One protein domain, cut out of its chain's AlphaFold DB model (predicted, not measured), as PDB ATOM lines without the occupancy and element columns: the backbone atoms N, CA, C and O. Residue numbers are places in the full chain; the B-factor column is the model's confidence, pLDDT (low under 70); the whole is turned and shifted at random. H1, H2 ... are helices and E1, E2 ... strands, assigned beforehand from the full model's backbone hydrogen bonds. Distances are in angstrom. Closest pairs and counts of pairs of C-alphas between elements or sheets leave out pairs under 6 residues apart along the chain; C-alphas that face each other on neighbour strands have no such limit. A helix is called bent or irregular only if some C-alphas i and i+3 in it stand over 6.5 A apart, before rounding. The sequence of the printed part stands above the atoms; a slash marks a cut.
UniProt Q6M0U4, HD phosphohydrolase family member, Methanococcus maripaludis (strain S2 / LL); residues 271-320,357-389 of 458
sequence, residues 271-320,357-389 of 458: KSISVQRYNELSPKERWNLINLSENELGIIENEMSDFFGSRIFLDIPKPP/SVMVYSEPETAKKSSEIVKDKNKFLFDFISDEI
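AT A GLANCE: This is residues 271 to 320 and 357 to 389 of the 458 residues of the protein "HD phosphohydrolase family member" of Methanococcus maripaludis (strain S2 / LL) (UniProt Q6M0U4). A small three-stranded antiparallel sheet makes a wall, with the longest helix, H2, on one face alongside its E2 edge and H3 on the same face near where E1 begins. H1 stands near the opposite end of the strands from H3, and the short H4 just grazes the sheet. The printed part has 83 residues, with four named helices and three named strands in the order E1 H1 H2 E2 E3 H3 H4; the sheet's order is E1, E3, E2, and the class is mixed, helices and strands. The whole is compact, with a radius of gyration of the C-alphas of 12.2 A and spans of 33 by 26 by 23 A.

IN THESE COORDINATES: Find C-alpha 271 at (-7.402, 28.144, 60.243); from there E1, residues 271 to 277, runs 16.7 A. E3, residues 357 to 362, runs 16.5 A, and E2, residues 312 to 315, runs 10.0 A. Look next at C-alpha 294 at (-1.502, 36.906, 41.760), where H2, residues 294 to 308, begins its 20.6 A. H1 is residues 283 to 291, 12.5 A long. H3 is residues 364 to 373, 14.3 A long, and irregular: C-alphas 368 and 371 are 7.4 A apart. H4, residues 380 to 383, is 5.1 A long and ends with C-alpha 383 at (0.478, 18.755, 44.032).

HOW THE PARTS SIT: Start at the inner strand E3, antiparallel to E1 at 160 degrees, where N 273 and O 360 are 2.8 A apart. On E3's other side E2 is antiparallel at 163 degrees, with N 361 and O 313 at 2.8 A. E1, H1 H2, E2 form a split strand-helix-strand unit, two strands running the same way with E3 between them, its crossover right-handed. H2 and H3 on the same face give two layers, helices on one face of a sheet. H2 has a height over the sheet of 5.3 A and lies over none of the strands; its closest C-alpha pair with E2 is Ser 305 and Ile 312, 5.0 A. H3, at a height over the sheet of 8.6 A, lies over E1, and only just not over E3, on which 2 of its C-alphas fall; it runs along the strands, at 7 degrees to E1 on the local plane. H2 and H3 are close but not clearly touching, about perpendicular at 74 degrees, with the closest C-alphas, Phe 308 and Thr 366, 7.4 A apart. H1 only grazes the sheet with residues 286 to 290, as H4 does with 380 to 381. H1 and H3 are apart. Every O i to N i+4 pair is within hydrogen-bond range in H1 and H2, and 4 of 6 in H3; H4 is too short for such a pair, but its one O i to N i+3 pair is within range.

THE WHOLE: The two C-alphas farthest apart are those of Glu 365 and Ile 389, 36.7 A. Residues 321 to 356 are not printed, and C-alphas 320 and 357 are 11.2 A apart across this cut. Of the links printed whole, H3 to H4 is short and the others are tight. Mean pLDDT of the printed part is 89.6, and no printed residue is under 70.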
ATOM      1  N   LYS A 271      -8.395  28.912  59.481       95.94
ATOM      2  CA  LYS A 271      -7.402  28.144  60.243       95.94
ATOM      3  C   LYS A 271      -6.375  27.518  59.320       95.94
ATOM      4  O   LYS A 271      -6.698  27.075  58.225       95.94
ATOM      5  N   SER A 272      -5.130  27.485  59.789       93.94
ATOM      6  CA  SER A 272      -4.031  26.871  59.046       93.94
ATOM      7  C   SER A 272      -4.231  25.359  58.955       93.94
ATOM      8  O   SER A 272      -4.448  24.697  59.971       93.94
ATOM      9  N   ILE A 273      -4.134  24.829  57.739       93.19
ATOM     10  CA  ILE A 273      -4.099  23.388  57.463       93.19
ATOM     11  C   ILE A 273      -2.699  22.898  57.095       93.19
ATOM     12  O   ILE A 273      -2.410  21.716  57.288       93.19
ATOM     13  N   SER A 274      -1.836  23.808  56.634       92.50
ATOM     14  CA  SER A 274      -0.436  23.567  56.277       92.50
ATOM     15  C   SER A 274       0.439  24.747  56.677       92.50
ATOM     16  O   SER A 274       0.013  25.901  56.557       92.50
ATOM     17  N   VAL A 275       1.667  24.439  57.094       92.44
ATOM     18  CA  VAL A 275       2.733  25.409  57.349       92.44
ATOM     19  C   VAL A 275       4.001  24.887  56.692       92.44
ATOM     20  O   VAL A 275       4.562  23.902  57.157       92.44
ATOM     21  N   GLN A 276       4.460  25.564  55.646       93.06
ATOM     22  CA  GLN A 276       5.691  25.243  54.933       93.06
ATOM     23  C   GLN A 276       6.808  26.138  55.449       93.06
ATOM     24  O   GLN A 276       6.834  27.340  55.158       93.06
ATOM     25  N   ARG A 277       7.715  25.601  56.264       93.06
ATOM     26  CA  ARG A 277       8.804  26.411  56.828       93.06
ATOM     27  C   ARG A 277       9.934  26.545  55.824       93.06
ATOM     28  O   ARG A 277      10.234  25.609  55.095       93.06
ATOM     29  N   TYR A 278      10.649  27.671  55.864       92.94
ATOM     30  CA  TYR A 278      11.796  27.914  54.985       92.94
ATOM     31  C   TYR A 278      12.748  26.705  54.894       92.94
ATOM     32  O   TYR A 278      13.074  26.274  53.793       92.94
ATOM     33  N   ASN A 279      13.151  26.116  56.028       91.56
ATOM     34  CA  ASN A 279      14.109  24.998  56.071       91.56
ATOM     35  C   ASN A 279      13.558  23.656  55.555       91.56
ATOM     36  O   ASN A 279      14.348  22.746  55.335       91.56
ATOM     37  N   GLU A 280      12.241  23.518  55.412       90.94
ATOM     38  CA  GLU A 280      11.583  22.294  54.929       90.94
ATOM     39  C   GLU A 280      11.422  22.299  53.404       90.94
ATOM     40  O   GLU A 280      11.172  21.255  52.813       90.94
ATOM     41  N   LEU A 281      11.608  23.465  52.782       91.75
ATOM     42  CA  LEU A 281      11.503  23.676  51.346       91.75
ATOM     43  C   LEU A 281      12.879  23.626  50.682       91.75
ATOM     44  O   LEU A 281      13.836  24.248  51.160       91.75
ATOM     45  N   SER A 282      12.965  22.955  49.543       91.62
ATOM     46  CA  SER A 282      14.115  23.002  48.644       91.62
ATOM     47  C   SER A 282      14.290  24.405  48.036       91.62
ATOM     48  O   SER A 282      13.335  25.188  47.957       91.62
ATOM     49  N   PRO A 283      15.500  24.765  47.566       92.06
ATOM     50  CA  PRO A 283      15.718  26.034  46.874       92.06
ATOM     51  C   PRO A 283      14.790  26.255  45.671       92.06
ATOM     52  O   PRO A 283      14.350  27.385  45.449       92.06
ATOM     53  N   LYS A 284      14.450  25.183  44.941       90.31
ATOM     54  CA  LYS A 284      13.528  25.223  43.799       90.31
ATOM     55  C   LYS A 284      12.089  25.494  44.231       90.31
ATOM     56  O   LYS A 284      11.466  26.416  43.719       90.31
ATOM     57  N   GLU A 285      11.597  24.787  45.244       91.88
ATOM     58  CA  GLU A 285      10.256  25.015  45.799       91.88
ATOM     59  C   GLU A 285      10.093  26.452  46.317       91.88
ATOM     60  O   GLU A 285       9.098  27.112  46.020       91.88
ATOM     61  N   ARG A 286      11.097  26.980  47.035       93.19
ATOM     62  CA  ARG A 286      11.098  28.386  47.478       93.19
ATOM     63  C   ARG A 286      11.010  29.343  46.292       93.19
ATOM     64  O   ARG A 286      10.305  30.341  46.386       93.19
ATOM     65  N   TRP A 287      11.749  29.068  45.217       92.62
ATOM     66  CA  TRP A 287      11.759  29.899  44.014       92.62
ATOM     67  C   TRP A 287      10.405  29.920  43.315       92.62
ATOM     68  O   TRP A 287       9.921  31.007  43.007       92.62
ATOM     69  N   ASN A 288       9.786  28.755  43.123       91.56
ATOM     70  CA  ASN A 288       8.474  28.662  42.488       91.56
ATOM     71  C   ASN A 288       7.445  29.453  43.308       91.56
ATOM     72  O   ASN A 288       6.791  30.340  42.772       91.56
ATOM     73  N   LEU A 289       7.402  29.248  44.631       92.62
ATOM     74  CA  LEU A 289       6.459  29.929  45.524       92.62
ATOM     75  C   LEU A 289       6.551  31.461  45.470       92.62
ATOM     76  O   LEU A 289       5.533  32.133  45.339       92.62
ATOM     77  N   ILE A 290       7.752  32.041  45.579       92.19
ATOM     78  CA  ILE A 290       7.904  33.509  45.654       92.19
ATOM     79  C   ILE A 290       7.763  34.222  44.301       92.19
ATOM     80  O   ILE A 290       7.812  35.456  44.257       92.19
ATOM     81  N   ASN A 291       7.684  33.466  43.204       90.88
ATOM     82  CA  ASN A 291       7.536  33.999  41.852       90.88
ATOM     83  C   ASN A 291       6.143  33.776  41.258       90.88
ATOM     84  O   ASN A 291       5.895  34.303  40.178       90.88
ATOM     85  N   LEU A 292       5.236  33.100  41.974       90.44
ATOM     86  CA  LEU A 292       3.828  33.036  41.591       90.44
ATOM     87  C   LEU A 292       3.250  34.450  41.460       90.44
ATOM     88  O   LEU A 292       3.329  35.274  42.378       90.44
ATOM     89  N   SER A 293       2.646  34.724  40.310       88.69
ATOM     90  CA  SER A 293       1.814  35.899  40.094       88.69
ATOM     91  C   SER A 293       0.498  35.781  40.870       88.69
ATOM     92  O   SER A 293       0.045  34.691  41.208       88.69
ATOM     93  N   GLU A 294      -0.176  36.908  41.112       84.88
ATOM     94  CA  GLU A 294      -1.502  36.906  41.760       84.88
ATOM     95  C   GLU A 294      -2.551  36.118  40.949       84.88
ATOM     96  O   GLU A 294      -3.491  35.569  41.518       84.88
ATOM     97  N   ASN A 295      -2.388  36.030  39.622       87.75
ATOM     98  CA  ASN A 295      -3.270  35.228  38.774       87.75
ATOM     99  C   ASN A 295      -3.046  33.729  38.997       87.75
ATOM    100  O   ASN A 295      -4.016  32.999  39.175       87.75
ATOM    101  N   GLU A 296      -1.789  33.280  39.019       91.38
ATOM    102  CA  GLU A 296      -1.444  31.881  39.307       91.38
ATOM    103  C   GLU A 296      -1.850  31.496  40.729       91.38
ATOM    104  O   GLU A 296      -2.466  30.451  40.925       91.38
ATOM    105  N   LEU A 297      -1.599  32.377  41.705       91.75
ATOM    106  CA  LEU A 297      -2.050  32.202  43.086       91.75
ATOM    107  C   LEU A 297      -3.567  31.984  43.143       91.75
ATOM    108  O   LEU A 297      -4.025  31.035  43.770       91.75
ATOM    109  N   GLY A 298      -4.342  32.817  42.440       91.44
ATOM    110  CA  GLY A 298      -5.796  32.690  42.387       91.44
ATOM    111  C   GLY A 298      -6.283  31.408  41.699       91.44
ATOM    112  O   GLY A 298      -7.311  30.866  42.096       91.44
ATOM    113  N   ILE A 299      -5.561  30.904  40.690       93.25
ATOM    114  CA  ILE A 299      -5.857  29.605  40.061       93.25
ATOM    115  C   ILE A 299      -5.634  28.479  41.074       93.25
ATOM    116  O   ILE A 299      -6.548  27.691  41.304       93.25
ATOM    117  N   ILE A 300      -4.477  28.464  41.742       94.88
ATOM    118  CA  ILE A 300      -4.136  27.467  42.767       94.88
ATOM    119  C   ILE A 300      -5.156  27.496  43.913       94.88
ATOM    120  O   ILE A 300      -5.670  26.455  44.317       94.88
ATOM    121  N   GLU A 301      -5.509  28.679  44.424       95.19
ATOM    122  CA  GLU A 301      -6.518  28.821  45.479       95.19
ATOM    123  C   GLU A 301      -7.883  28.262  45.056       95.19
ATOM    124  O   GLU A 301      -8.562  27.636  45.875       95.19
ATOM    125  N   ASN A 302      -8.287  28.442  43.794       95.00
ATOM    126  CA  ASN A 302      -9.537  27.889  43.272       95.00
ATOM    127  C   ASN A 302      -9.477  26.360  43.138       95.00
ATOM    128  O   ASN A 302     -10.378  25.687  43.630       95.00
ATOM    129  N   GLU A 303      -8.406  25.801  42.568       95.69
ATOM    130  CA  GLU A 303      -8.224  24.346  42.451       95.69
ATOM    131  C   GLU A 303      -8.204  23.660  43.821       95.69
ATOM    132  O   GLU A 303      -8.862  22.638  44.040       95.69
ATOM    133  N   MET A 304      -7.496  24.254  44.786       94.38
ATOM    134  CA  MET A 304      -7.504  23.778  46.164       94.38
ATOM    135  C   MET A 304      -8.897  23.923  46.786       94.38
ATOM    136  O   MET A 304      -9.341  23.028  47.505       94.38
ATOM    137  N   SER A 305      -9.607  25.021  46.512       95.31
ATOM    138  CA  SER A 305     -10.965  25.218  47.028       95.31
ATOM    139  C   SER A 305     -11.933  24.144  46.531       95.31
ATOM    140  O   SER A 305     -12.711  23.614  47.329       95.31
ATOM    141  N   ASP A 306     -11.834  23.767  45.257       95.19
ATOM    142  CA  ASP A 306     -12.615  22.683  44.658       95.19
ATOM    143  C   ASP A 306     -12.251  21.326  45.275       95.19
ATOM    144  O   ASP A 306     -13.136  20.555  45.652       95.19
ATOM    145  N   PHE A 307     -10.955  21.054  45.462       93.31
ATOM    146  CA  PHE A 307     -10.473  19.819  46.084       93.31
ATOM    147  C   PHE A 307     -10.965  19.647  47.531       93.31
ATOM    148  O   PHE A 307     -11.382  18.557  47.926       93.31
ATOM    149  N   PHE A 308     -10.939  20.716  48.333       91.81
ATOM    150  CA  PHE A 308     -11.389  20.681  49.727       91.81
ATOM    151  C   PHE A 308     -12.902  20.893  49.894       91.81
ATOM    152  O   PHE A 308     -13.413  20.705  51.002       91.81
ATOM    153  N   GLY A 309     -13.618  21.301  48.841       92.50
ATOM    154  CA  GLY A 309     -15.031  21.685  48.911       92.50
ATOM    155  C   GLY A 309     -15.286  22.877  49.843       92.50
ATOM    156  O   GLY A 309     -16.320  22.946  50.505       92.50
ATOM    157  N   SER A 310     -14.308  23.773  49.971       93.31
ATOM    158  CA  SER A 310     -14.291  24.887  50.923       93.31
ATOM    159  C   SER A 310     -13.316  25.938  50.427       93.31
ATOM    160  O   SER A 310     -12.264  25.575  49.920       93.31
ATOM    161  N   ARG A 311     -13.587  27.227  50.661       94.44
ATOM    162  CA  ARG A 311     -12.635  28.296  50.317       94.44
ATOM    163  C   ARG A 311     -11.276  28.036  50.979       94.44
ATOM    164  O   ARG A 311     -11.219  27.754  52.184       94.44
ATOM    165  N   ILE A 312     -10.216  28.133  50.186       96.06
ATOM    166  CA  ILE A 312      -8.818  28.034  50.603       96.06
ATOM    167  C   ILE A 312      -8.124  29.363  50.333       96.06
ATOM    168  O   ILE A 312      -8.387  30.002  49.318       96.06
ATOM    169  N   PHE A 313      -7.232  29.752  51.242       96.12
ATOM    170  CA  PHE A 313      -6.311  30.861  51.021       96.12
ATOM    171  C   PHE A 313      -4.867  30.394  51.111       96.12
ATOM    172  O   PHE A 313      -4.512  29.623  52.012       96.12
ATOM    173  N   LEU A 314      -4.036  30.916  50.216       95.19
ATOM    174  CA  LEU A 314      -2.604  30.685  50.178       95.19
ATOM    175  C   LEU A 314      -1.866  31.983  50.516       95.19
ATOM    176  O   LEU A 314      -1.972  32.998  49.834       95.19
ATOM    177  N   ASP A 315      -1.100  31.951  51.601       94.56
ATOM    178  CA  ASP A 315      -0.354  33.101  52.104       94.56
ATOM    179  C   ASP A 315       1.147  32.872  51.939       94.56
ATOM    180  O   ASP A 315       1.771  32.108  52.688       94.56
ATOM    181  N   ILE A 316       1.710  33.559  50.945       93.31
ATOM    182  CA  ILE A 316       3.132  33.558  50.602       93.31
ATOM    183  C   ILE A 316       3.691  34.959  50.886       93.31
ATOM    184  O   ILE A 316       3.501  35.875  50.082       93.31
ATOM    185  N   PRO A 317       4.397  35.165  52.012       89.88
ATOM    186  CA  PRO A 317       4.978  36.465  52.317       89.88
ATOM    187  C   PRO A 317       6.078  36.828  51.319       89.88
ATOM    188  O   PRO A 317       6.872  35.970  50.921       89.88
ATOM    189  N   LYS A 318       6.210  38.122  50.997       87.00
ATOM    190  CA  LYS A 318       7.376  38.631  50.258       87.00
ATOM    191  C   LYS A 318       8.669  38.247  51.011       87.00
ATOM    192  O   LYS A 318       8.687  38.295  52.247       87.00
ATOM    193  N   PRO A 319       9.762  37.890  50.311       85.62
ATOM    194  CA  PRO A 319      11.048  37.656  50.956       85.62
ATOM    195  C   PRO A 319      11.475  38.869  51.802       85.62
ATOM    196  O   PRO A 319      11.365  40.006  51.332       85.62
ATOM    197  N   PRO A 320      11.983  38.670  53.031       78.62
ATOM    198  CA  PRO A 320      12.434  39.778  53.861       78.62
ATOM    199  C   PRO A 320      13.604  40.511  53.187       78.62
ATOM    200  O   PRO A 320      14.564  39.887  52.724       78.62
ATOM    201  N   SER A 357       7.709  31.539  56.306       92.94
ATOM    202  CA  SER A 357       6.862  30.363  56.109       92.94
ATOM    203  C   SER A 357       5.674  30.669  55.206       92.94
ATOM    204  O   SER A 357       5.087  31.751  55.305       92.94
ATOM    205  N   VAL A 358       5.291  29.699  54.378       94.62
ATOM    206  CA  VAL A 358       4.051  29.730  53.588       94.62
ATOM    207  C   VAL A 358       2.949  29.023  54.358       94.62
ATOM    208  O   VAL A 358       3.186  27.999  55.000       94.62
ATOM    209  N   MET A 359       1.746  29.585  54.316       94.44
ATOM    210  CA  MET A 359       0.601  29.075  55.060       94.44
ATOM    211  C   MET A 359      -0.544  28.768  54.099       94.44
ATOM    212  O   MET A 359      -0.864  29.579  53.235       94.44
ATOM    213  N   VAL A 360      -1.188  27.618  54.295       95.50
ATOM    214  CA  VAL A 360      -2.459  27.289  53.637       95.50
ATOM    215  C   VAL A 360      -3.552  27.353  54.688       95.50
ATOM    216  O   VAL A 360      -3.428  26.724  55.748       95.50
ATOM    217  N   TYR A 361      -4.620  28.086  54.403       96.81
ATOM    218  CA  TYR A 361      -5.737  28.285  55.313       96.81
ATOM    219  C   TYR A 361      -7.047  27.774  54.727       96.81
ATOM    220  O   TYR A 361      -7.278  27.873  53.529       96.81
ATOM    221  N   SER A 362      -7.928  27.278  55.591       95.81
ATOM    222  CA  SER A 362      -9.293  26.891  55.236       95.81
ATOM    223  C   SER A 362     -10.284  27.305  56.320       95.81
ATOM    224  O   SER A 362      -9.899  27.787  57.394       95.81
ATOM    225  N   GLU A 363     -11.575  27.133  56.053       94.44
ATOM    226  CA  GLU A 363     -12.593  27.337  57.077       94.44
ATOM    227  C   GLU A 363     -12.379  26.410  58.290       94.44
ATOM    228  O   GLU A 363     -11.899  25.283  58.133       94.44
ATOM    229  N   PRO A 364     -12.763  26.828  59.515       92.81
ATOM    230  CA  PRO A 364     -12.506  26.054  60.731       92.81
ATOM    231  C   PRO A 364     -12.980  24.591  60.688       92.81
ATOM    232  O   PRO A 364     -12.287  23.714  61.206       92.81
ATOM    233  N   GLU A 365     -14.132  24.310  60.076       91.75
ATOM    234  CA  GLU A 365     -14.667  22.945  59.969       91.75
ATOM    235  C   GLU A 365     -13.860  22.075  58.999       91.75
ATOM    236  O   GLU A 365     -13.529  20.930  59.319       91.75
ATOM    237  N   THR A 366     -13.461  22.633  57.856       92.44
ATOM    238  CA  THR A 366     -12.565  21.981  56.892       92.44
ATOM    239  C   THR A 366     -11.193  21.737  57.512       92.44
ATOM    240  O   THR A 366     -10.621  20.656  57.377       92.44
ATOM    241  N   ALA A 367     -10.673  22.702  58.274       91.12
ATOM    242  CA  ALA A 367      -9.374  22.583  58.916       91.12
ATOM    243  C   ALA A 367      -9.311  21.428  59.924       91.12
ATOM    244  O   ALA A 367      -8.307  20.711  59.965       91.12
ATOM    245  N   LYS A 368     -10.390  21.182  60.679       90.50
ATOM    246  CA  LYS A 368     -10.490  20.036  61.600       90.50
ATOM    247  C   LYS A 368     -10.402  18.689  60.877       90.50
ATOM    248  O   LYS A 368      -9.805  17.763  61.412       90.50
ATOM    249  N   LYS A 369     -10.963  18.596  59.667       89.50
ATOM    250  CA  LYS A 369     -10.989  17.370  58.845       89.50
ATOM    251  C   LYS A 369      -9.789  17.240  57.904       89.50
ATOM    252  O   LYS A 369      -9.584  16.192  57.304       89.50
ATOM    253  N   SER A 370      -8.957  18.278  57.796       85.56
ATOM    254  CA  SER A 370      -7.832  18.339  56.850       85.56
ATOM    255  C   SER A 370      -6.862  17.158  56.936       85.56
ATOM    256  O   SER A 370      -6.330  16.743  55.914       85.56
ATOM    257  N   SER A 371      -6.636  16.595  58.128       79.50
ATOM    258  CA  SER A 371      -5.761  15.427  58.318       79.50
ATOM    259  C   SER A 371      -6.325  14.123  57.750       79.50
ATOM    260  O   SER A 371      -5.566  13.184  57.541       79.50
ATOM    261  N   GLU A 372      -7.638  14.042  57.531       82.38
ATOM    262  CA  GLU A 372      -8.278  12.894  56.875       82.38
ATOM    263  C   GLU A 372      -8.180  13.008  55.347       82.38
ATOM    264  O   GLU A 372      -8.105  11.997  54.653       82.38
ATOM    265  N   ILE A 373      -8.147  14.245  54.838       78.62
ATOM    266  CA  ILE A 373      -8.108  14.575  53.407       78.62
ATOM    267  C   ILE A 373      -6.667  14.531  52.879       78.62
ATOM    268  O   ILE A 373      -6.411  13.981  51.811       78.62
ATOM    269  N   VAL A 374      -5.712  15.071  53.641       80.44
ATOM    270  CA  VAL A 374      -4.302  15.173  53.253       80.44
ATOM    271  C   VAL A 374      -3.422  14.381  54.215       80.44
ATOM    272  O   VAL A 374      -3.336  14.698  55.402       80.44
ATOM    273  N   LYS A 375      -2.716  13.377  53.677       72.25
ATOM    274  CA  LYS A 375      -1.781  12.534  54.442       72.25
ATOM    275  C   LYS A 375      -0.456  13.237  54.740       72.25
ATOM    276  O   LYS A 375       0.032  13.135  55.862       72.25
ATOM    277  N   ASP A 376       0.109  13.944  53.761       81.94
ATOM    278  CA  ASP A 376       1.343  14.719  53.922       81.94
ATOM    279  C   ASP A 376       1.048  16.219  53.835       81.94
ATOM    280  O   ASP A 376       0.991  16.819  52.759       81.94
ATOM    281  N   LYS A 377       0.860  16.835  55.005       76.12
ATOM    282  CA  LYS A 377       0.602  18.275  55.126       76.12
ATOM    283  C   LYS A 377       1.775  19.140  54.668       76.12
ATOM    284  O   LYS A 377       1.552  20.322  54.416       76.12
ATOM    285  N   ASN A 378       2.975  18.572  54.559       72.75
ATOM    286  CA  ASN A 378       4.174  19.292  54.157       72.75
ATOM    287  C   ASN A 378       4.385  19.259  52.642       72.75
ATOM    288  O   ASN A 378       5.067  20.133  52.134       72.75
ATOM    289  N   LYS A 379       3.781  18.332  51.893       79.44
ATOM    290  CA  LYS A 379       4.021  18.257  50.440       79.44
ATOM    291  C   LYS A 379       2.822  18.533  49.548       79.44
ATOM    292  O   LYS A 379       3.036  18.968  48.425       79.44
ATOM    293  N   PHE A 380       1.591  18.388  50.040       87.31
ATOM    294  CA  PHE A 380       0.411  18.491  49.167       87.31
ATOM    295  C   PHE A 380       0.259  19.831  48.436       87.31
ATOM    296  O   PHE A 380      -0.385  19.880  47.399       87.31
ATOM    297  N   LEU A 381       0.823  20.928  48.961       89.19
ATOM    298  CA  LEU A 381       0.796  22.219  48.267       89.19
ATOM    299  C   LEU A 381       1.421  22.104  46.866       89.19
ATOM    300  O   LEU A 381       0.920  22.700  45.921       89.19
ATOM    301  N   PHE A 382       2.476  21.301  46.731       89.25
ATOM    302  CA  PHE A 382       3.175  21.087  45.468       89.25
ATOM    303  C   PHE A 382       2.448  20.133  44.518       89.25
ATOM    304  O   PHE A 382       2.831  20.052  43.360       89.25
ATOM    305  N   ASP A 383       1.361  19.485  44.951       88.56
ATOM    306  CA  ASP A 383       0.478  18.755  44.032       88.56
ATOM    307  C   ASP A 383      -0.296  19.724  43.110       88.56
ATOM    308  O   ASP A 383      -0.753  19.321  42.042       88.56
ATOM    309  N   PHE A 384      -0.417  21.000  43.508       89.94
ATOM    310  CA  PHE A 384      -1.108  22.070  42.772       89.94
ATOM    311  C   PHE A 384      -0.150  23.070  42.109       89.94
ATOM    312  O   PHE A 384      -0.582  23.944  41.365       89.94
ATOM    313  N   ILE A 385       1.152  22.982  42.391       88.12
ATOM    314  CA  ILE A 385       2.158  23.895  41.838       88.12
ATOM    315  C   ILE A 385       2.954  23.133  40.786       88.12
ATOM    316  O   ILE A 385       3.576  22.116  41.088       88.12
ATOM    317  N   SER A 386       2.957  23.640  39.554       76.94
ATOM    318  CA  SER A 386       3.765  23.080  38.474       76.94
ATOM    319  C   SER A 386       5.248  23.075  38.850       76.94
ATOM    320  O   SER A 386       5.800  24.055  39.359       76.94
ATOM    321  N   ASP A 387       5.922  21.958  38.572       75.44
ATOM    322  CA  ASP A 387       7.369  21.885  38.726       75.44
ATOM    323  C   ASP A 387       8.057  22.562  37.534       75.44
ATOM    324  O   ASP A 387       8.433  21.923  36.549       75.44
ATOM    325  N   GLU A 388       8.175  23.886  37.595       72.69
ATOM    326  CA  GLU A 388       8.772  24.661  36.513       72.69
ATOM    327  C   GLU A 388      10.301  24.578  36.503       72.69
ATOM    328  O   GLU A 388      10.975  24.464  37.533       72.69
ATOM    329  N   ILE A 389      10.873  24.641  35.301       74.00
ATOM    330  CA  ILE A 389      12.315  24.804  35.124       74.00
ATOM    331  C   ILE A 389      12.662  26.243  35.505       74.00
ATOM    332  O   ILE A 389      12.062  27.185  34.995       74.00
TER     333      ILE A 389